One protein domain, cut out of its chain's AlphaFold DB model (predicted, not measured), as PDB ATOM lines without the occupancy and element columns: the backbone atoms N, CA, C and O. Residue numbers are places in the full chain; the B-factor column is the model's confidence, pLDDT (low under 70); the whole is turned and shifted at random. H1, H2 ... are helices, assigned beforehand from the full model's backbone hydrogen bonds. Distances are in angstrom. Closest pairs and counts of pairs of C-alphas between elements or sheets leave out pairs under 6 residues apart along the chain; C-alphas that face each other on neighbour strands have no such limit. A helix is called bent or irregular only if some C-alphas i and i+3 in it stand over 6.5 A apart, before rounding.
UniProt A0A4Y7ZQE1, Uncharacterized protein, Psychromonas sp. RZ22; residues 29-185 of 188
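AT A GLANCE: This is residues 29 to 185 of the 188 residues of an uncharacterized protein of Psychromonas sp. RZ22 (UniProt A0A4Y7ZQE1). Look for a long, slim bundle of four helices, H1, H2, H3 and H5, running back and forth along one rod, with the short helix H4 set crosswise at the end where H1 turns into H2. H1 and H2 make one pair and H3 and H5 the other; H1 and H3 each bend on the way, and H5 slants from H3 toward the first part of H1. The 157 printed residues hold five named helices in the order H1, H2, H3, H4, H5 and no named strand, and the class is all helix. The whole is loose, with a radius of gyration of the C-alphas of 19.3 A and spans of 61 by 26 by 19 A.

IN THESE COORDINATES: Find C-alpha 29 at (28.308, 110.696, 24.211), where H1, residues 29 to 69, begins. By its hydrogen bonds H1 was assigned as one helix, but it is bent: C-alphas 57 and 60 are 7.0 A apart, and its arms are H1a, residues 29 to 57 and 42.0 A long, and H1b, residues 60 to 69. Next comes H2, residues 74 to 108, 53.2 A long; it is neither bent nor irregular, but only just, with C-alphas 101 and 104 6.2 A apart. H3, residues 111 to 141, was also assigned as one helix by its hydrogen bonds and is bent, with C-alphas 129 and 132 6.7 A apart; its arms are H3a, residues 111 to 129 and 27.0 A long, and H3b, residues 132 to 141. H4 is residues 144 to 149. H5, residues 157 to 183, runs 39.4 A to C-alpha 183 at (39.419, 105.666, 23.715).

HOW THE PARTS SIT: H1a, H2, H3a and H5 form an up and down bundle, each running against the one before it. H1a touches H2 at a shallow tilt of 11 degrees, closest at the C-alphas of Ala 44 and Gly 94, 6.1 A. H1b and H2 are a helical hairpin, closest at the C-alphas of Leu 67 and Ala 76, 5.2 A. H2 and H3a are another, touching with residues 92 to 106 of H2 alone; the closest C-alphas, of Arg 106 and Ala 114, are 6.0 A apart. H3a touches H5 at 20 degrees, a shallow tilt, closest at the C-alphas of Leu 127 and Met 162, 6.1 A. H1a and H5 are close but not clearly touching, the C-alphas of Tyr 34 and Met 180 being closest at 7.2 A. H4 touches no helix. In H1a, H1b, H3a, H3b, H4 and H5 every O i to N i+4 pair is within hydrogen-bond range; in H2, 25 of 31 are.

THE WHOLE: Look at Asn 71 and Gly 185 for the two C-alphas farthest apart, 61.7 A. The printed part has no cut and no long link. Mean pLDDT of the printed part is 76.2, and 39 residues are under 70, among them residues 90 to 103 and 142 to 155.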
ATOM      1  N   THR A  29      29.072 111.548  23.289       85.56
ATOM      2  CA  THR A  29      28.308 110.696  24.211       85.56
ATOM      3  C   THR A  29      29.239 109.903  25.127       85.56
ATOM      4  O   THR A  29      29.069 109.946  26.342       85.56
ATOM      5  N   ARG A  30      30.255 109.220  24.579       84.00
ATOM      6  CA  ARG A  30      31.228 108.459  25.385       84.00
ATOM      7  C   ARG A  30      31.939 109.346  26.389       84.00
ATOM      8  O   ARG A  30      32.059 108.977  27.547       84.00
ATOM      9  N   LYS A  31      32.376 110.530  25.965       83.38
ATOM     10  CA  LYS A  31      33.044 111.491  26.841       83.38
ATOM     11  C   LYS A  31      32.155 111.890  28.016       83.38
ATOM     12  O   LYS A  31      32.639 111.880  29.143       83.38
ATOM     13  N   SER A  32      30.883 112.203  27.760       86.50
ATOM     14  CA  SER A  32      29.918 112.555  28.809       86.50
ATOM     15  C   SER A  32      29.716 111.407  29.800       86.50
ATOM     16  O   SER A  32      29.890 111.600  30.999       86.50
ATOM     17  N   GLU A  33      29.427 110.205  29.296       85.75
ATOM     18  CA  GLU A  33      29.193 109.013  30.125       85.75
ATOM     19  C   GLU A  33      30.440 108.631  30.934       85.75
ATOM     20  O   GLU A  33      30.348 108.288  32.110       85.75
ATOM     21  N   TYR A  34      31.634 108.740  30.342       83.62
ATOM     22  CA  TYR A  34      32.885 108.410  31.028       83.62
ATOM     23  C   TYR A  34      33.161 109.426  32.142       83.62
ATOM     24  O   TYR A  34      33.499 109.039  33.257       83.62
ATOM     25  N   GLN A  35      32.986 110.727  31.876       80.69
ATOM     26  CA  GLN A  35      33.158 111.776  32.888       80.69
ATOM     27  C   GLN A  35      32.179 111.624  34.056       80.69
ATOM     28  O   GLN A  35      32.566 111.787  35.215       80.69
ATOM     29  N   GLU A  36      30.925 111.300  33.754       83.06
ATOM     30  CA  GLU A  36      29.901 111.055  34.759       83.06
ATOM     31  C   GLU A  36      30.227 109.827  35.615       83.06
ATOM     32  O   GLU A  36      30.188 109.913  36.846       83.06
ATOM     33  N   TYR A  37      30.656 108.732  34.982       80.25
ATOM     34  CA  TYR A  37      31.127 107.536  35.673       80.25
ATOM     35  C   TYR A  37      32.284 107.844  36.635       80.25
ATOM     36  O   TYR A  37      32.219 107.481  37.810       80.25
ATOM     37  N   PHE A  38      33.313 108.570  36.181       72.44
ATOM     38  CA  PHE A  38      34.459 108.934  37.022       72.44
ATOM     39  C   PHE A  38      34.060 109.751  38.244       72.44
ATOM     40  O   PHE A  38      34.457 109.414  39.358       72.44
ATOM     41  N   LYS A  39      33.257 110.800  38.041       79.69
ATOM     42  CA  LYS A  39      32.821 111.677  39.130       79.69
ATOM     43  C   LYS A  39      32.046 110.896  40.191       79.69
ATOM     44  O   LYS A  39      32.310 111.034  41.381       79.69
ATOM     45  N   ARG A  40      31.127 110.030  39.758       76.62
ATOM     46  CA  ARG A  40      30.312 109.205  40.661       76.62
ATOM     47  C   ARG A  40      31.145 108.152  41.393       76.62
ATOM     48  O   ARG A  40      30.944 107.946  42.587       76.62
ATOM     49  N   MET A  41      32.097 107.518  40.709       70.38
ATOM     50  CA  MET A  41      33.028 106.566  41.326       70.38
ATOM     51  C   MET A  41      33.925 107.233  42.370       70.38
ATOM     52  O   MET A  41      34.165 106.654  43.427       70.38
ATOM     53  N   GLU A  42      34.401 108.446  42.097       69.00
ATOM     54  CA  GLU A  42      35.191 109.235  43.040       69.00
ATOM     55  C   GLU A  42      34.363 109.636  44.268       69.00
ATOM     56  O   GLU A  42      34.817 109.454  45.399       69.00
ATOM     57  N   ASP A  43      33.118 110.081  44.068       74.44
ATOM     58  CA  ASP A  43      32.188 110.387  45.157       74.44
ATOM     59  C   ASP A  43      31.895 109.146  46.022       74.44
ATOM     60  O   ASP A  43      31.921 109.226  47.254       74.44
ATOM     61  N   ALA A  44      31.671 107.984  45.396       69.12
ATOM     62  CA  ALA A  44      31.445 106.718  46.091       69.12
ATOM     63  C   ALA A  44      32.689 106.254  46.864       69.12
ATOM     64  O   ALA A  44      32.578 105.839  48.019       69.12
ATOM     65  N   ALA A  45      33.879 106.368  46.266       64.25
ATOM     66  CA  ALA A  45      35.140 106.051  46.929       64.25
ATOM     67  C   ALA A  45      35.383 106.977  48.128       64.25
ATOM     68  O   ALA A  45      35.714 106.493  49.205       64.25
ATOM     69  N   ARG A  46      35.143 108.285  47.979       69.56
ATOM     70  CA  ARG A  46      35.306 109.259  49.065       69.56
ATOM     71  C   ARG A  46      34.350 108.993  50.223       69.56
ATOM     72  O   ARG A  46      34.776 109.024  51.372       69.56
ATOM     73  N   GLN A  47      33.078 108.722  49.927       68.88
ATOM     74  CA  GLN A  47      32.087 108.360  50.946       68.88
ATOM     75  C   GLN A  47      32.475 107.063  51.657       68.88
ATOM     76  O   GLN A  47      32.448 107.011  52.882       68.88
ATOM     77  N   SER A  48      32.890 106.044  50.902       65.88
ATOM     78  CA  SER A  48      33.336 104.767  51.461       65.88
ATOM     79  C   SER A  48      34.565 104.938  52.357       65.88
ATOM     80  O   SER A  48      34.563 104.447  53.479       65.88
ATOM     81  N   SER A  49      35.574 105.705  51.927       64.56
ATOM     82  CA  SER A  49      36.764 106.000  52.733       64.56
ATOM     83  C   SER A  49      36.435 106.763  54.015       64.56
ATOM     84  O   SER A  49      36.942 106.400  55.067       64.56
ATOM     85  N   GLN A  50      35.555 107.768  53.963       72.62
ATOM     86  CA  GLN A  50      35.138 108.501  55.167       72.62
ATOM     87  C   GLN A  50      34.422 107.593  56.173       72.62
ATOM     88  O   GLN A  50      34.741 107.622  57.358       72.62
ATOM     89  N   VAL A  51      33.501 106.753  55.693       69.81
ATOM     90  CA  VAL A  51      32.798 105.767  56.529       69.81
ATOM     91  C   VAL A  51      33.773 104.733  57.093       69.81
ATOM     92  O   VAL A  51      33.640 104.331  58.244       69.81
ATOM     93  N   TYR A  52      34.764 104.314  56.305       66.88
ATOM     94  CA  TYR A  52      35.792 103.362  56.719       66.88
ATOM     95  C   TYR A  52      36.685 103.922  57.831       66.88
ATOM     96  O   TYR A  52      36.877 103.265  58.855       66.88
ATOM     97  N   ASP A  53      37.178 105.148  57.658       71.44
ATOM     98  CA  ASP A  53      38.036 105.813  58.635       71.44
ATOM     99  C   ASP A  53      37.288 106.066  59.948       71.44
ATOM    100  O   ASP A  53      37.808 105.756  61.022       71.44
ATOM    101  N   GLU A  54      36.050 106.566  59.887       79.44
ATOM    102  CA  GLU A  54      35.204 106.760  61.072       79.44
ATOM    103  C   GLU A  54      34.914 105.427  61.775       79.44
ATOM    104  O   GLU A  54      35.026 105.316  62.999       79.44
ATOM    105  N   TYR A  55      34.616 104.384  61.000       75.62
ATOM    106  CA  TYR A  55      34.334 103.067  61.546       75.62
ATOM    107  C   TYR A  55      35.528 102.473  62.299       75.62
ATOM    108  O   TYR A  55      35.370 102.020  63.432       75.62
ATOM    109  N   LEU A  56      36.723 102.493  61.702       71.00
ATOM    110  CA  LEU A  56      37.920 101.925  62.326       71.00
ATOM    111  C   LEU A  56      38.443 102.757  63.496       71.00
ATOM    112  O   LEU A  56      38.957 102.191  64.459       71.00
ATOM    113  N   SER A  57      38.348 104.085  63.416       72.50
ATOM    114  CA  SER A  57      38.914 104.969  64.439       72.50
ATOM    115  C   SER A  57      37.987 105.191  65.633       72.50
ATOM    116  O   SER A  57      38.476 105.419  66.740       72.50
ATOM    117  N   VAL A  58      36.668 105.110  65.433       79.81
ATOM    118  CA  VAL A  58      35.675 105.454  66.460       79.81
ATOM    119  C   VAL A  58      34.724 104.296  66.727       79.81
ATOM    120  O   VAL A  58      34.635 103.818  67.859       79.81
ATOM    121  N   THR A  59      34.004 103.831  65.708       82.38
ATOM    122  CA  THR A  59      32.842 102.950  65.904       82.38
ATOM    123  C   THR A  59      33.232 101.563  66.409       82.38
ATOM    124  O   THR A  59      32.681 101.097  67.408       82.38
ATOM    125  N   LEU A  60      34.210 100.920  65.768       76.88
ATOM    126  CA  LEU A  60      34.691  99.595  66.150       76.88
ATOM    127  C   LEU A  60      35.376  99.609  67.532       76.88
ATOM    128  O   LEU A  60      34.959  98.821  68.380       76.88
ATOM    129  N   PRO A  61      36.324 100.523  67.838       75.75
ATOM    130  CA  PRO A  61      36.911 100.619  69.175       75.75
ATOM    131  C   PRO A  61      35.879 100.836  70.286       75.75
ATOM    132  O   PRO A  61      35.972 100.210  71.343       75.75
ATOM    133  N   ASN A  62      34.870 101.683  70.054       81.88
ATOM    134  CA  ASN A  62      33.811 101.928  71.033       81.88
ATOM    135  C   ASN A  62      32.933 100.689  71.249       81.88
ATOM    136  O   ASN A  62      32.618 100.360  72.393       81.88
ATOM    137  N   ALA A  63      32.575  99.980  70.175       81.25
ATOM    138  CA  ALA A  63      31.805  98.745  70.266       81.25
ATOM    139  C   ALA A  63      32.592  97.645  71.004       81.25
ATOM    140  O   ALA A  63      32.052  97.003  71.904       81.25
ATOM    141  N   SER A  64      33.882  97.476  70.694       74.75
ATOM    142  CA  SER A  64      34.768  96.531  71.388       74.75
ATOM    143  C   SER A  64      34.939  96.882  72.867       74.75
ATOM    144  O   SER A  64      34.891  96.001  73.724       74.75
ATOM    145  N   ARG A  65      35.096  98.171  73.190       78.12
ATOM    146  CA  ARG A  65      35.201  98.645  74.574       78.12
ATOM    147  C   ARG A  65      33.931  98.355  75.366       78.12
ATOM    148  O   ARG A  65      34.020  97.837  76.474       78.12
ATOM    149  N   LYS A  66      32.762  98.653  74.796       83.50
ATOM    150  CA  LYS A  66      31.468  98.394  75.438       83.50
ATOM    151  C   LYS A  66      31.263  96.901  75.697       83.50
ATOM    152  O   LYS A  66      30.802  96.515  76.770       83.50
ATOM    153  N   LEU A  67      31.665  96.067  74.740       78.69
ATOM    154  CA  LEU A  67      31.640  94.617  74.880       78.69
ATOM    155  C   LEU A  67      32.517  94.149  76.048       78.69
ATOM    156  O   LEU A  67      32.046  93.393  76.897       78.69
ATOM    157  N   TYR A  68      33.739  94.672  76.149       75.56
ATOM    158  CA  TYR A  68      34.655  94.369  77.249       75.56
ATOM    159  C   TYR A  68      34.124  94.839  78.614       75.56
ATOM    160  O   TYR A  68      34.064  94.055  79.557       75.56
ATOM    161  N   GLU A  69      33.674  96.094  78.721       80.94
ATOM    162  CA  GLU A  69      33.143  96.675  79.967       80.94
ATOM    163  C   GLU A  69      31.887  95.944  80.473       80.94
ATOM    164  O   GLU A  69      31.631  95.903  81.676       80.94
ATOM    165  N   SER A  70      31.123  95.326  79.570       83.06
ATOM    166  CA  SER A  70      29.948  94.515  79.906       83.06
ATOM    167  C   SER A  70      30.259  93.069  80.327       83.06
ATOM    168  O   SER A  70      29.324  92.302  80.553       83.06
ATOM    169  N   ASN A  71      31.540  92.676  80.409       78.62
ATOM    170  CA  ASN A  71      31.974  91.278  80.547       78.62
ATOM    171  C   ASN A  71      31.354  90.357  79.478       78.62
ATOM    172  O   ASN A  71      30.930  89.240  79.779       78.62
ATOM    173  N   SER A  72      31.275  90.837  78.234       74.94
ATOM    174  CA  SER A  72      30.706  90.095  77.104       74.94
ATOM    175  C   SER A  72      29.281  89.596  77.359       74.94
ATOM    176  O   SER A  72      28.953  88.444  77.061       74.94
ATOM    177  N   SER A  73      28.424  90.457  77.922       77.62
ATOM    178  CA  SER A  73      27.017  90.110  78.124       77.62
ATOM    179  C   SER A  73      26.352  89.747  76.783       77.62
ATOM    180  O   SER A  73      26.752  90.267  75.733       77.62
ATOM    181  N   PRO A  74      25.325  88.878  76.780       76.38
ATOM    182  CA  PRO A  74      24.600  88.527  75.559       76.38
ATOM    183  C   PRO A  74      24.088  89.753  74.790       76.38
ATOM    184  O   PRO A  74      24.152  89.787  73.563       76.38
ATOM    185  N   GLU A  75      23.631  90.785  75.499       78.56
ATOM    186  CA  GLU A  75      23.146  92.035  74.915       78.56
ATOM    187  C   GLU A  75      24.269  92.818  74.227       78.56
ATOM    188  O   GLU A  75      24.098  93.271  73.095       78.56
ATOM    189  N   ALA A  76      25.434  92.936  74.868       74.06
ATOM    190  CA  ALA A  76      26.578  93.634  74.290       74.06
ATOM    191  C   ALA A  76      27.179  92.881  73.093       74.06
ATOM    192  O   ALA A  76      27.636  93.510  72.138       74.06
ATOM    193  N   LEU A  77      27.129  91.543  73.099       72.38
ATOM    194  CA  LEU A  77      27.491  90.714  71.945       72.38
ATOM    195  C   LEU A  77      26.573  90.986  70.749       72.38
ATOM    196  O   LEU A  77      27.059  91.136  69.627       72.38
ATOM    197  N   VAL A  78      25.260  91.074  70.978       78.06
ATOM    198  CA  VAL A  78      24.284  91.394  69.924       78.06
ATOM    199  C   VAL A  78      24.509  92.804  69.378       78.06
ATOM    200  O   VAL A  78      24.486  92.998  68.163       78.06
ATOM    201  N   GLU A  79      24.777  93.779  70.243       80.62
ATOM    202  CA  GLU A  79      25.066  95.156  69.827       80.62
ATOM    203  C   GLU A  79      26.355  95.245  68.996       80.62
ATOM    204  O   GLU A  79      26.366  95.854  67.925       80.62
ATOM    205  N   TYR A  80      27.424  94.566  69.422       78.12
ATOM    206  CA  TYR A  80      28.668  94.479  68.656       78.12
ATOM    207  C   TYR A  80      28.441  93.861  67.266       78.12
ATOM    208  O   TYR A  80      28.948  94.353  66.256       78.12
ATOM    209  N   GLN A  81      27.620  92.812  67.187       73.50
ATOM    210  CA  GLN A  81      27.253  92.181  65.917       73.50
ATOM    211  C   GLN A  81      26.438  93.109  65.010       73.50
ATOM    212  O   GLN A  81      26.636  93.097  63.795       73.50
ATOM    213  N   GLN A  82      25.535  93.914  65.572       81.06
ATOM    214  CA  GLN A  82      24.780  94.907  64.806       81.06
ATOM    215  C   GLN A  82      25.711  95.952  64.187       81.06
ATOM    216  O   GLN A  82      25.625  96.189  62.985       81.06
ATOM    217  N   VAL A  83      26.667  96.476  64.961       82.12
ATOM    218  CA  VAL A  83      27.671  97.436  64.474       82.12
ATOM    219  C   VAL A  83      28.476  96.870  63.295       82.12
ATOM    220  O   VAL A  83      28.623  97.534  62.267       82.12
ATOM    221  N   MET A  84      28.938  95.618  63.399       75.25
ATOM    222  CA  MET A  84      29.670  94.938  62.321       75.25
ATOM    223  C   MET A  84      28.807  94.717  61.064       75.25
ATOM    224  O   MET A  84      29.274  94.894  59.931       75.25
ATOM    225  N   ASN A  85      27.541  94.338  61.248       76.19
ATOM    226  CA  ASN A  85      26.606  94.112  60.145       76.19
ATOM    227  C   ASN A  85      26.243  95.414  59.420       76.19
ATOM    228  O   ASN A  85      26.204  95.434  58.187       76.19
ATOM    229  N   ASP A  86      26.009  96.500  60.157       78.88
ATOM    230  CA  ASP A  86      25.635  97.794  59.586       78.88
ATOM    231  C   ASP A  86      26.767  98.397  58.748       78.88
ATOM    232  O   ASP A  86      26.521  98.905  57.650       78.88
ATOM    233  N   PHE A  87      28.016  98.250  59.190       72.88
ATOM    234  CA  PHE A  87      29.185  98.640  58.403       72.88
ATOM    235  C   PHE A  87      29.292  97.865  57.087       72.88
ATOM    236  O   PHE A  87      29.438  98.450  56.010       72.88
ATOM    237  N   THR A  88      29.139  96.543  57.163       68.12
ATOM    238  CA  THR A  88      29.176  95.662  55.988       68.12
ATOM    239  C   THR A  88      28.064  96.027  54.997       68.12
ATOM    240  O   THR A  88      28.293  96.135  53.793       68.12
ATOM    241  N   LYS A  89      26.860  96.317  55.501       71.75
ATOM    242  CA  LYS A  89      25.721  96.779  54.697       71.75
ATOM    243  C   LYS A  89      25.989  98.130  54.026       71.75
ATOM    244  O   LYS A  89      25.632  98.291  52.858       71.75
ATOM    245  N   GLY A  90      26.612  99.076  54.729       67.50
ATOM    246  CA  GLY A  90      26.968 100.395  54.196       67.50
ATOM    247  C   GLY A  90      27.941 100.313  53.018       67.50
ATOM    248  O   GLY A  90      27.696 100.923  51.975       67.50
ATOM    249  N   ILE A  91      28.979  99.480  53.138       65.19
ATOM    250  CA  ILE A  91      29.903  99.181  52.035       65.19
ATOM    251  C   ILE A  91      29.124  98.606  50.846       65.19
ATOM    252  O   ILE A  91      29.196  99.142  49.740       65.19
ATOM    253  N   ASN A  92      28.296  97.586  51.075       64.81
ATOM    254  CA  ASN A  92      27.552  96.919  50.005       64.81
ATOM    255  C   ASN A  92      26.620  97.878  49.245       64.81
ATOM    256  O   ASN A  92      26.496  97.787  48.024       64.81
ATOM    257  N   GLN A  93      25.998  98.836  49.938       67.31
ATOM    258  CA  GLN A  93      25.138  99.849  49.319       67.31
ATOM    259  C   GLN A  93      25.913 100.862  48.465       67.31
ATOM    260  O   GLN A  93      25.446 101.222  47.381       67.31
ATOM    261  N   GLY A  94      27.085 101.317  48.925       64.00
ATOM    262  CA  GLY A  94      27.938 102.235  48.162       64.00
ATOM    263  C   GLY A  94      28.359 101.643  46.817       64.00
ATOM    264  O   GLY A  94      28.341 102.323  45.792       64.00
ATOM    265  N   PHE A  95      28.635 100.343  46.797       61.69
ATOM    266  CA  PHE A  95      29.023  99.647  45.578       61.69
ATOM    267  C   PHE A  95      27.851  99.187  44.709       61.69
ATOM    268  O   PHE A  95      27.969  99.262  43.493       61.69
ATOM    269  N   GLN A  96      26.701  98.794  45.269       64.94
ATOM    270  CA  GLN A  96      25.500  98.547  44.452       64.94
ATOM    271  C   GLN A  96      25.106  99.780  43.633       64.94
ATOM    272  O   GLN A  96      24.708  99.642  42.474       64.94
ATOM    273  N   LYS A  97      25.269 100.980  44.210       66.12
ATOM    274  CA  LYS A  97      25.141 102.241  43.473       66.12
ATOM    275  C   LYS A  97      26.168 102.328  42.344       66.12
ATOM    276  O   LYS A  97      25.775 102.553  41.213       66.12
ATOM    277  N   ALA A  98      27.448 102.067  42.604       60.59
ATOM    278  CA  ALA A  98      28.475 102.065  41.557       60.59
ATOM    279  C   ALA A  98      28.186 101.065  40.413       60.59
ATOM    280  O   ALA A  98      28.378 101.393  39.247       60.59
ATOM    281  N   THR A  99      27.672  99.867  40.722       63.16
ATOM    282  CA  THR A  99      27.328  98.844  39.721       63.16
ATOM    283  C   THR A  99      26.107  99.218  38.882       63.16
ATOM    284  O   THR A  99      26.092  98.958  37.683       63.16
ATOM    285  N   THR A 100      25.082  99.851  39.463       64.62
ATOM    286  CA  THR A 100      23.899 100.269  38.681       64.62
ATOM    287  C   THR A 100      24.265 101.289  37.600       64.62
ATOM    288  O   THR A 100      23.712 101.249  36.499       64.62
ATOM    289  N   GLU A 101      25.265 102.124  37.871       65.25
ATOM    290  CA  GLU A 101      25.780 103.154  36.963       65.25
ATOM    291  C   GLU A 101      26.597 102.574  35.790       65.25
ATOM    292  O   GLU A 101      26.698 103.199  34.739       65.25
ATOM    293  N   LEU A 102      27.108 101.339  35.894       68.62
ATOM    294  CA  LEU A 102      27.793 100.660  34.782       68.62
ATOM    295  C   LEU A 102      26.852 100.305  33.619       68.62
ATOM    296  O   LEU A 102      27.305 100.013  32.509       68.62
ATOM    297  N   THR A 103      25.538 100.354  33.843       68.12
ATOM    298  CA  THR A 103      24.533  99.997  32.836       68.12
ATOM    299  C   THR A 103      24.477 101.001  31.680       68.12
ATOM    300  O   THR A 103      24.358 100.576  30.531       68.12
ATOM    301  N   SER A 104      24.589 102.312  31.941       70.56
ATOM    302  CA  SER A 104      24.595 103.329  30.869       70.56
ATOM    303  C   SER A 104      25.898 103.277  30.074       70.56
ATOM    304  O   SER A 104      25.891 103.259  28.841       70.56
ATOM    305  N   LEU A 105      27.011 103.108  30.788       76.69
ATOM    306  CA  LEU A 105      28.341 102.951  30.224       76.69
ATOM    307  C   LEU A 105      28.413 101.766  29.246       76.69
ATOM    308  O   LEU A 105      28.970 101.897  28.153       76.69
ATOM    309  N   ARG A 106      27.780 100.635  29.588       76.94
ATOM    310  CA  ARG A 106      27.695  99.439  28.732       76.94
ATOM    311  C   ARG A 106      27.056  99.699  27.365       76.94
ATOM    312  O   ARG A 106      27.431  99.040  26.399       76.94
ATOM    313  N   ILE A 107      26.132 100.657  27.254       77.62
ATOM    314  CA  ILE A 107      25.431 100.961  25.993       77.62
ATOM    315  C   ILE A 107      26.381 101.609  24.976       77.62
ATOM    316  O   ILE A 107      26.245 101.393  23.771       77.62
ATOM    317  N   VAL A 108      27.342 102.405  25.450       81.31
ATOM    318  CA  VAL A 108      28.194 103.246  24.594       81.31
ATOM    319  C   VAL A 108      29.634 102.746  24.485       81.31
ATOM    320  O   VAL A 108      30.346 103.132  23.550       81.31
ATOM    321  N   CYS A 109      30.068 101.895  25.417       82.88
ATOM    322  CA  CYS A 109      31.437 101.401  25.505       82.88
ATOM    323  C   CYS A 109      31.842 100.492  24.331       82.88
ATOM    324  O   CYS A 109      31.019 100.010  23.548       82.88
ATOM    325  N   THR A 110      33.148 100.276  24.174       87.50
ATOM    326  CA  THR A 110      33.662  99.274  23.235       87.50
ATOM    327  C   THR A 110      33.486  97.853  23.785       87.50
ATOM    328  O   THR A 110      33.384  97.674  24.999       87.50
ATOM    329  N   PRO A 111      33.521  96.810  22.932       87.75
ATOM    330  CA  PRO A 111      33.466  95.423  23.396       87.75
ATOM    331  C   PRO A 111      34.569  95.076  24.405       87.75
ATOM    332  O   PRO A 111      34.338  94.316  25.338       87.75
ATOM    333  N   THR A 112      35.766  95.648  24.244       89.00
ATOM    334  CA  THR A 112      36.883  95.439  25.174       89.00
ATOM    335  C   THR A 112      36.590  96.046  26.541       89.00
ATOM    336  O   THR A 112      36.817  95.393  27.557       89.00
ATOM    337  N   LEU A 113      36.041  97.264  26.569       87.56
ATOM    338  CA  LEU A 113      35.643  97.915  27.812       87.56
ATOM    339  C   LEU A 113      34.494  97.154  28.488       87.56
ATOM    340  O   LEU A 113      34.558  96.929  29.691       87.56
ATOM    341  N   ALA A 114      33.516  96.654  27.727       87.19
ATOM    342  CA  ALA A 114      32.434  95.822  28.259       87.19
ATOM    343  C   ALA A 114      32.953  94.568  28.990       87.19
ATOM    344  O   ALA A 114      32.527  94.301  30.108       87.19
ATOM    345  N   ILE A 115      33.926  93.849  28.417       90.00
ATOM    346  CA  ILE A 115      34.534  92.663  29.055       90.00
ATOM    347  C   ILE A 115      35.202  93.033  30.388       90.00
ATOM    348  O   ILE A 115      35.065  92.303  31.372       90.00
ATOM    349  N   LEU A 116      35.910  94.165  30.447       89.12
ATOM    350  CA  LEU A 116      36.526  94.623  31.694       89.12
ATOM    351  C   LEU A 116      35.476  94.980  32.753       89.12
ATOM    352  O   LEU A 116      35.645  94.615  33.915       89.12
ATOM    353  N   LEU A 117      34.377  95.628  32.358       84.56
ATOM    354  CA  LEU A 117      33.257  95.924  33.256       84.56
ATOM    355  C   LEU A 117      32.597  94.642  33.786       84.56
ATOM    356  O   LEU A 117      32.348  94.534  34.985       84.56
ATOM    357  N   ASP A 118      32.387  93.641  32.929       86.19
ATOM    358  CA  ASP A 118      31.846  92.336  33.326       86.19
ATOM    359  C   ASP A 118      32.774  91.624  34.327       86.19
ATOM    360  O   ASP A 118      32.322  91.051  35.323       86.19
ATOM    361  N   SER A 119      34.088  91.674  34.080       87.00
ATOM    362  CA  SER A 119      35.104  91.125  34.986       87.00
ATOM    363  C   SER A 119      35.072  91.827  36.343       87.00
ATOM    364  O   SER A 119      35.045  91.162  37.380       87.00
ATOM    365  N   PHE A 120      35.007  93.159  36.338       83.81
ATOM    366  CA  PHE A 120      34.921  93.981  37.541       83.81
ATOM    367  C   PHE A 120      33.680  93.633  38.378       83.81
ATOM    368  O   PHE A 120      33.798  93.349  39.571       83.81
ATOM    369  N   GLU A 121      32.500  93.548  37.755       79.69
ATOM    370  CA  GLU A 121      31.256  93.160  38.433       79.69
ATOM    371  C   GLU A 121      31.311  91.740  39.008       79.69
ATOM    372  O   GLU A 121      30.855  91.499  40.131       79.69
ATOM    373  N   LYS A 122      31.893  90.788  38.270       85.88
ATOM    374  CA  LYS A 122      32.023  89.397  38.720       85.88
ATOM    375  C   LYS A 122      32.957  89.273  39.925       85.88
ATOM    376  O   LYS A 122      32.619  88.583  40.892       85.88
ATOM    377  N   GLN A 123      34.116  89.929  39.875       82.50
ATOM    378  CA  GLN A 123      35.065  89.959  40.990       82.50
ATOM    379  C   GLN A 123      34.414  90.582  42.227       82.50
ATOM    380  O   GLN A 123      34.501  90.028  43.320       82.50
ATOM    381  N   TYR A 124      33.671  91.670  42.040       77.06
ATOM    382  CA  TYR A 124      32.974  92.334  43.129       77.06
ATOM    383  C   TYR A 124      31.857  91.472  43.737       77.06
ATOM    384  O   TYR A 124      31.787  91.303  44.951       77.06
ATOM    385  N   THR A 125      31.024  90.846  42.903       78.75
ATOM    386  CA  THR A 125      29.977  89.915  43.363       78.75
ATOM    387  C   THR A 125      30.577  88.766  44.174       78.75
ATOM    388  O   THR A 125      30.026  88.358  45.195       78.75
ATOM    389  N   THR A 126      31.749  88.282  43.754       83.19
ATOM    390  CA  THR A 126      32.502  87.266  44.496       83.19
ATOM    391  C   THR A 126      32.950  87.795  45.860       83.19
ATOM    392  O   THR A 126      32.733  87.120  46.861       83.19
ATOM    393  N   LEU A 127      33.493  89.017  45.929       80.50
ATOM    394  CA  LEU A 127      33.893  89.656  47.189       80.50
ATOM    395  C   LEU A 127      32.714  89.766  48.170       80.50
ATOM    396  O   LEU A 127      32.862  89.450  49.349       80.50
ATOM    397  N   MET A 128      31.534  90.152  47.678       75.31
ATOM    398  CA  MET A 128      30.311  90.231  48.486       75.31
ATOM    399  C   MET A 128      29.877  88.863  49.012       75.31
ATOM    400  O   MET A 128      29.499  88.736  50.173       75.31
ATOM    401  N   GLY A 129      29.977  87.822  48.181       76.94
ATOM    402  CA  GLY A 129      29.663  86.450  48.579       76.94
ATOM    403  C   GLY A 129      30.602  85.879  49.648       76.94
ATOM    404  O   GLY A 129      30.219  84.949  50.353       76.94
ATOM    405  N   LEU A 130      31.808  86.436  49.801       80.06
ATOM    406  CA  LEU A 130      32.778  86.017  50.819       80.06
ATOM    407  C   LEU A 130      32.528  86.655  52.194       80.06
ATOM    408  O   LEU A 130      32.912  86.068  53.203       80.06
ATOM    409  N   GLN A 131      31.841  87.801  52.265       72.31
ATOM    410  CA  GLN A 131      31.591  88.497  53.536       72.31
ATOM    411  C   GLN A 131      30.866  87.630  54.583       72.31
ATOM    412  O   GLN A 131      31.347  87.574  55.715       72.31
ATOM    413  N   PRO A 132      29.768  86.905  54.264       74.62
ATOM    414  CA  PRO A 132      29.091  86.064  55.253       74.62
ATOM    415  C   PRO A 132      29.996  84.952  55.785       74.62
ATOM    416  O   PRO A 132      29.961  84.645  56.973       74.62
ATOM    417  N   LYS A 133      30.846  84.391  54.916       80.50
ATOM    418  CA  LYS A 133      31.797  83.343  55.286       80.50
ATOM    419  C   LYS A 133      32.880  83.875  56.225       80.50
ATOM    420  O   LYS A 133      33.183  83.230  57.222       80.50
ATOM    421  N   MET A 134      33.411  85.070  55.960       78.69
ATOM    422  CA  MET A 134      34.356  85.734  56.865       78.69
ATOM    423  C   MET A 134      33.721  85.999  58.237       78.69
ATOM    424  O   MET A 134      34.334  85.729  59.264       78.69
ATOM    425  N   LEU A 135      32.477  86.490  58.268       70.94
ATOM    426  CA  LEU A 135      31.754  86.731  59.521       70.94
ATOM    427  C   LEU A 135      31.497  85.433  60.297       70.94
ATOM    428  O   LEU A 135      31.597  85.422  61.523       70.94
ATOM    429  N   GLU A 136      31.199  84.336  59.603       76.31
ATOM    430  CA  GLU A 136      31.055  83.020  60.222       76.31
ATOM    431  C   GLU A 136      32.382  82.511  60.806       76.31
ATOM    432  O   GLU A 136      32.397  82.027  61.936       76.31
ATOM    433  N   GLU A 137      33.495  82.675  60.088       78.19
ATOM    434  CA  GLU A 137      34.838  82.331  60.575       78.19
ATOM    435  C   GLU A 137      35.207  83.135  61.829       78.19
ATOM    436  O   GLU A 137      35.647  82.553  62.820       78.19
ATOM    437  N   ILE A 138      34.946  84.449  61.833       72.00
ATOM    438  CA  ILE A 138      35.150  85.308  63.011       72.00
ATOM    439  C   ILE A 138      34.262  84.837  64.171       72.00
ATOM    440  O   ILE A 138      34.728  84.722  65.302       72.00
ATOM    441  N   ARG A 139      32.991  84.505  63.909       69.50
ATOM    442  CA  ARG A 139      32.073  83.985  64.936       69.50
ATOM    443  C   ARG A 139      32.584  82.689  65.561       69.50
ATOM    444  O   ARG A 139      32.459  82.524  66.769       69.50
ATOM    445  N   LEU A 140      33.123  81.774  64.759       73.00
ATOM    446  CA  LEU A 140      33.682  80.512  65.248       73.00
ATOM    447  C   LEU A 140      34.977  80.722  66.046       73.00
ATOM    448  O   LEU A 140      35.234  79.967  66.979       73.00
ATOM    449  N   ALA A 141      35.763  81.748  65.706       70.25
ATOM    450  CA  ALA A 141      36.972  82.122  66.438       70.25
ATOM    451  C   ALA A 141      36.676  82.833  67.775       70.25
ATOM    452  O   ALA A 141      37.471  82.736  68.708       70.25
ATOM    453  N   MET A 142      35.529  83.510  67.897       66.69
ATOM    454  CA  MET A 142      35.089  84.190  69.122       66.69
ATOM    455  C   MET A 142      34.495  83.201  70.144       66.69
ATOM    456  O   MET A 142      33.277  83.049  70.266       66.69
ATOM    457  N   THR A 143      35.359  82.525  70.903       67.88
ATOM    458  CA  THR A 143      34.977  81.667  72.040       67.88
ATOM    459  C   THR A 143      34.859  82.466  73.348       67.88
ATOM    460  O   THR A 143      35.519  83.495  73.498       67.88
ATOM    461  N   PRO A 144      34.092  82.001  74.356       63.81
ATOM    462  CA  PRO A 144      34.042  82.649  75.673       63.81
ATOM    463  C   PRO A 144      35.426  82.839  76.315       63.81
ATOM    464  O   PRO A 144      35.669  83.838  76.979       63.81
ATOM    465  N   GLU A 145      36.351  81.909  76.070       62.09
ATOM    466  CA  GLU A 145      37.735  81.981  76.549       62.09
ATOM    467  C   GLU A 145      38.535  83.086  75.848       62.09
ATOM    468  O   GLU A 145      39.249  83.822  76.525       62.09
ATOM    469  N   SER A 146      38.352  83.280  74.534       62.81
ATOM    470  CA  SER A 146      38.993  84.372  73.779       62.81
ATOM    471  C   SER A 146      38.569  85.764  74.267       62.81
ATOM    472  O   SER A 146      39.374  86.694  74.292       62.81
ATOM    473  N   PHE A 147      37.331  85.898  74.760       60.28
ATOM    474  CA  PHE A 147      36.860  87.128  75.401       60.28
ATOM    475  C   PHE A 147      37.511  87.385  76.764       60.28
ATOM    476  O   PHE A 147      37.736  88.539  77.118       60.28
ATOM    477  N   ILE A 148      37.814  86.329  77.526       62.84
ATOM    478  CA  ILE A 148      38.437  86.437  78.854       62.84
ATOM    479  C   ILE A 148      39.933  86.759  78.730       62.84
ATOM    480  O   ILE A 148      40.460  87.540  79.520       62.84
ATOM    481  N   THR A 149      40.622  86.171  77.748       65.12
ATOM    482  CA  THR A 149      42.059  86.391  77.520       65.12
ATOM    483  C   THR A 149      42.358  87.646  76.699       65.12
ATOM    484  O   THR A 149      43.485  88.138  76.743       65.12
ATOM    485  N   GLY A 150      41.370  88.175  75.968       60.06
ATOM    486  CA  GLY A 150      41.550  89.286  75.029       60.06
ATOM    487  C   GLY A 150      42.314  88.898  73.758       60.06
ATOM    488  O   GLY A 150      42.715  89.779  72.998       60.06
ATOM    489  N   ASP A 151      42.530  87.600  73.532       61.62
ATOM    490  CA  ASP A 151      43.264  87.075  72.384       61.62
ATOM    491  C   ASP A 151      42.292  86.818  71.226       61.62
ATOM    492  O   ASP A 151      41.716  85.737  71.077       61.62
ATOM    493  N   PHE A 152      42.043  87.867  70.442       63.31
ATOM    494  CA  PHE A 152      41.155  87.818  69.288       63.31
ATOM    495  C   PHE A 152      41.953  87.599  68.005       63.31
ATOM    496  O   PHE A 152      42.675  88.489  67.551       63.31
ATOM    497  N   ASN A 153      41.761  86.448  67.361       63.84
ATOM    498  CA  ASN A 153      42.290  86.226  66.022       63.84
ATOM    499  C   ASN A 153      41.269  86.656  64.957       63.84
ATOM    500  O   ASN A 153      40.353  85.910  64.612       63.84
ATOM    501  N   PHE A 154      41.442  87.872  64.435       65.00
ATOM    502  CA  PHE A 154      40.668  88.394  63.303       65.00
ATOM    503  C   PHE A 154      41.279  88.039  61.937       65.00
ATOM    504  O   PHE A 154      40.746  88.450  60.903       65.00
ATOM    505  N   GLU A 155      42.403  87.317  61.907       69.38
ATOM    506  CA  GLU A 155      43.000  86.815  60.672       69.38
ATOM    507  C   GLU A 155      42.308  85.514  60.275       69.38
ATOM    508  O   GLU A 155      42.596  84.437  60.800       69.38
ATOM    509  N   THR A 156      41.353  85.623  59.349       77.12
ATOM    510  CA  THR A 156      40.669  84.460  58.786       77.12
ATOM    511  C   THR A 156      41.166  84.156  57.370       77.12
ATOM    512  O   THR A 156      41.526  85.076  56.631       77.12
ATOM    513  N   PRO A 157      41.139  82.886  56.927       82.25
ATOM    514  CA  PRO A 157      41.503  82.534  55.553       82.25
ATOM    515  C   PRO A 157      40.657  83.282  54.512       82.25
ATOM    516  O   PRO A 157      41.146  83.641  53.442       82.25
ATOM    517  N   THR A 158      39.383  83.555  54.821       81.00
ATOM    518  CA  THR A 158      38.524  84.336  53.925       81.00
ATOM    519  C   THR A 158      38.946  85.806  53.864       81.00
ATOM    520  O   THR A 158      38.873  86.393  52.786       81.00
ATOM    521  N   LYS A 159      39.460  86.395  54.951       76.25
ATOM    522  CA  LYS A 159      40.002  87.763  54.942       76.25
ATOM    523  C   LYS A 159      41.177  87.904  53.970       76.25
ATOM    524  O   LYS A 159      41.181  88.841  53.177       76.25
ATOM    525  N   GLU A 160      42.130  86.971  53.972       81.62
ATOM    526  CA  GLU A 160      43.265  86.996  53.034       81.62
ATOM    527  C   GLU A 160      42.798  86.935  51.571       81.62
ATOM    528  O   GLU A 160      43.239  87.729  50.737       81.62
ATOM    529  N   LEU A 161      41.831  86.058  51.270       84.38
ATOM    530  CA  LEU A 161      41.216  85.964  49.942       84.38
ATOM    531  C   LEU A 161      40.490  87.256  49.544       84.38
ATOM    532  O   LEU A 161      40.560  87.675  48.389       84.38
ATOM    533  N   MET A 162      39.797  87.897  50.487       77.25
ATOM    534  CA  MET A 162      39.115  89.171  50.256       77.25
ATOM    535  C   MET A 162      40.102  90.314  49.996       77.25
ATOM    536  O   MET A 162      39.819  91.166  49.156       77.25
ATOM    537  N   VAL A 163      41.261  90.327  50.664       77.19
ATOM    538  CA  VAL A 163      42.325  91.317  50.429       77.19
ATOM    539  C   VAL A 163      42.945  91.140  49.041       77.19
ATOM    540  O   VAL A 163      43.048  92.115  48.297       77.19
ATOM    541  N   ASP A 164      43.297  89.910  48.654       83.44
ATOM    542  CA  ASP A 164      43.823  89.613  47.312       83.44
ATOM    543  C   ASP A 164      42.815  89.992  46.215       83.44
ATOM    544  O   ASP A 164      43.148  90.666  45.237       83.44
ATOM    545  N   LEU A 165      41.542  89.638  46.411       82.50
ATOM    546  CA  LEU A 165      40.471  90.011  45.492       82.50
ATOM    547  C   LEU A 165      40.258  91.533  45.443       82.50
ATOM    548  O   LEU A 165      40.025  92.079  44.368       82.50
ATOM    549  N   GLY A 166      40.395  92.231  46.572       73.88
ATOM    550  CA  GLY A 166      40.368  93.693  46.634       73.88
ATOM    551  C   GLY A 166      41.471  94.345  45.793       73.88
ATOM    552  O   GLY A 166      41.206  95.320  45.085       73.88
ATOM    553  N   ASN A 167      42.681  93.777  45.798       77.94
ATOM    554  CA  ASN A 167      43.781  94.240  44.948       77.94
ATOM    555  C   ASN A 167      43.484  94.008  43.458       77.94
ATOM    556  O   ASN A 167      43.638  94.930  42.661       77.94
ATOM    557  N   LYS A 168      42.952  92.837  43.085       84.19
ATOM    558  CA  LYS A 168      42.550  92.533  41.695       84.19
ATOM    559  C   LYS A 168      41.438  93.444  41.173       84.19
ATOM    560  O   LYS A 168      41.470  93.883  40.023       84.19
ATOM    561  N   ILE A 169      40.479  93.785  42.035       79.75
ATOM    562  CA  ILE A 169      39.418  94.751  41.722       79.75
ATOM    563  C   ILE A 169      40.028  96.128  41.434       79.75
ATOM    564  O   ILE A 169      39.619  96.799  40.484       79.75
ATOM    565  N   LYS A 170      41.027  96.545  42.224       78.62
ATOM    566  CA  LYS A 170      41.757  97.799  42.007       78.62
ATOM    567  C   LYS A 170      42.517  97.790  40.676       78.62
ATOM    568  O   LYS A 170      42.409  98.759  39.932       78.62
ATOM    569  N   GLU A 171      43.221  96.708  40.356       84.12
ATOM    570  CA  GLU A 171      43.933  96.550  39.080       84.12
ATOM    571  C   GLU A 171      42.972  96.620  37.887       84.12
ATOM    572  O   GLU A 171      43.162  97.431  36.984       84.12
ATOM    573  N   THR A 172      41.873  95.859  37.934       84.06
ATOM    574  CA  THR A 172      40.843  95.854  36.880       84.06
ATOM    575  C   THR A 172      40.231  97.247  36.696       84.06
ATOM    576  O   THR A 172      40.009  97.700  35.573       84.06
ATOM    577  N   ARG A 173      39.982  97.970  37.797       81.00
ATOM    578  CA  ARG A 173      39.536  99.368  37.749       81.00
ATOM    579  C   ARG A 173      40.568 100.247  37.047       81.00
ATOM    580  O   ARG A 173      40.194 101.042  36.193       81.00
ATOM    581  N   ASP A 174      41.842 100.129  37.393       82.44
ATOM    582  CA  ASP A 174      42.893 100.956  36.800       82.44
ATOM    583  C   ASP A 174      43.050 100.660  35.290       82.44
ATOM    584  O   ASP A 174      43.207 101.588  34.492       82.44
ATOM    585  N   GLU A 175      42.869  99.407  34.859       88.56
ATOM    586  CA  GLU A 175      42.800  99.027  33.438       88.56
ATOM    587  C   GLU A 175      41.610  99.661  32.705       88.56
ATOM    588  O   GLU A 175      41.774 100.199  31.606       88.56
ATOM    589  N   ILE A 176      40.421  99.652  33.323       86.44
ATOM    590  CA  ILE A 176      39.220 100.329  32.807       86.44
ATOM    591  C   ILE A 176      39.516 101.814  32.569       86.44
ATOM    592  O   ILE A 176      39.217 102.350  31.498       86.44
ATOM    593  N   ILE A 177      40.158 102.470  33.539       81.88
ATOM    594  CA  ILE A 177      40.519 103.891  33.475       81.88
ATOM    595  C   ILE A 177      41.476 104.162  32.312       81.88
ATOM    596  O   ILE A 177      41.268 105.104  31.541       81.88
ATOM    597  N   VAL A 178      42.518 103.342  32.167       87.00
ATOM    598  CA  VAL A 178      43.503 103.474  31.085       87.00
ATOM    599  C   VAL A 178      42.849 103.274  29.719       87.00
ATOM    600  O   VAL A 178      43.107 104.049  28.794       87.00
ATOM    601  N   LEU A 179      41.972 102.275  29.583       88.56
ATOM    602  CA  LEU A 179      41.273 102.014  28.328       88.56
ATOM    603  C   LEU A 179      40.340 103.171  27.951       88.56
ATOM    604  O   LEU A 179      40.384 103.634  26.813       88.56
ATOM    605  N   MET A 180      39.567 103.695  28.904       85.88
ATOM    606  CA  MET A 180      38.710 104.867  28.685       85.88
ATOM    607  C   MET A 180      39.511 106.092  28.228       85.88
ATOM    608  O   MET A 180      39.105 106.777  27.290       85.88
ATOM    609  N   ARG A 181      40.666 106.364  28.854       82.69
ATOM    610  CA  ARG A 181      41.553 107.473  28.454       82.69
ATOM    611  C   ARG A 181      42.043 107.310  27.019       82.69
ATOM    612  O   ARG A 181      41.934 108.252  26.236       82.69
ATOM    613  N   ARG A 182      42.486 106.101  26.662       85.44
ATOM    614  CA  ARG A 182      42.923 105.764  25.302       85.44
ATOM    615  C   ARG A 182      41.801 105.949  24.280       85.44
ATOM    616  O   ARG A 182      42.037 106.513  23.218       85.44
ATOM    617  N   GLU A 183      40.586 105.505  24.595       84.81
ATOM    618  CA  GLU A 183      39.419 105.666  23.715       84.81
ATOM    619  C   GLU A 183      39.020 107.128  23.499       84.81
ATOM    620  O   GLU A 183      38.513 107.477  22.433       84.81
ATOM    621  N   LEU A 184      39.267 107.984  24.492       82.69
ATOM    622  CA  LEU A 184      39.046 109.426  24.401       82.69
ATOM    623  C   LEU A 184      40.225 110.189  23.771       82.69
ATOM    624  O   LEU A 184      40.145 111.407  23.620       82.69
ATOM    625  N   GLY A 185      41.302 109.497  23.387       80.50
ATOM    626  CA  GLY A 185      42.486 110.109  22.783       80.50
ATOM    627  C   GLY A 185      43.377 110.868  23.771       80.50
ATOM    628  O   GLY A 185      44.214 111.657  23.341       80.50
TER     629      GLY A 185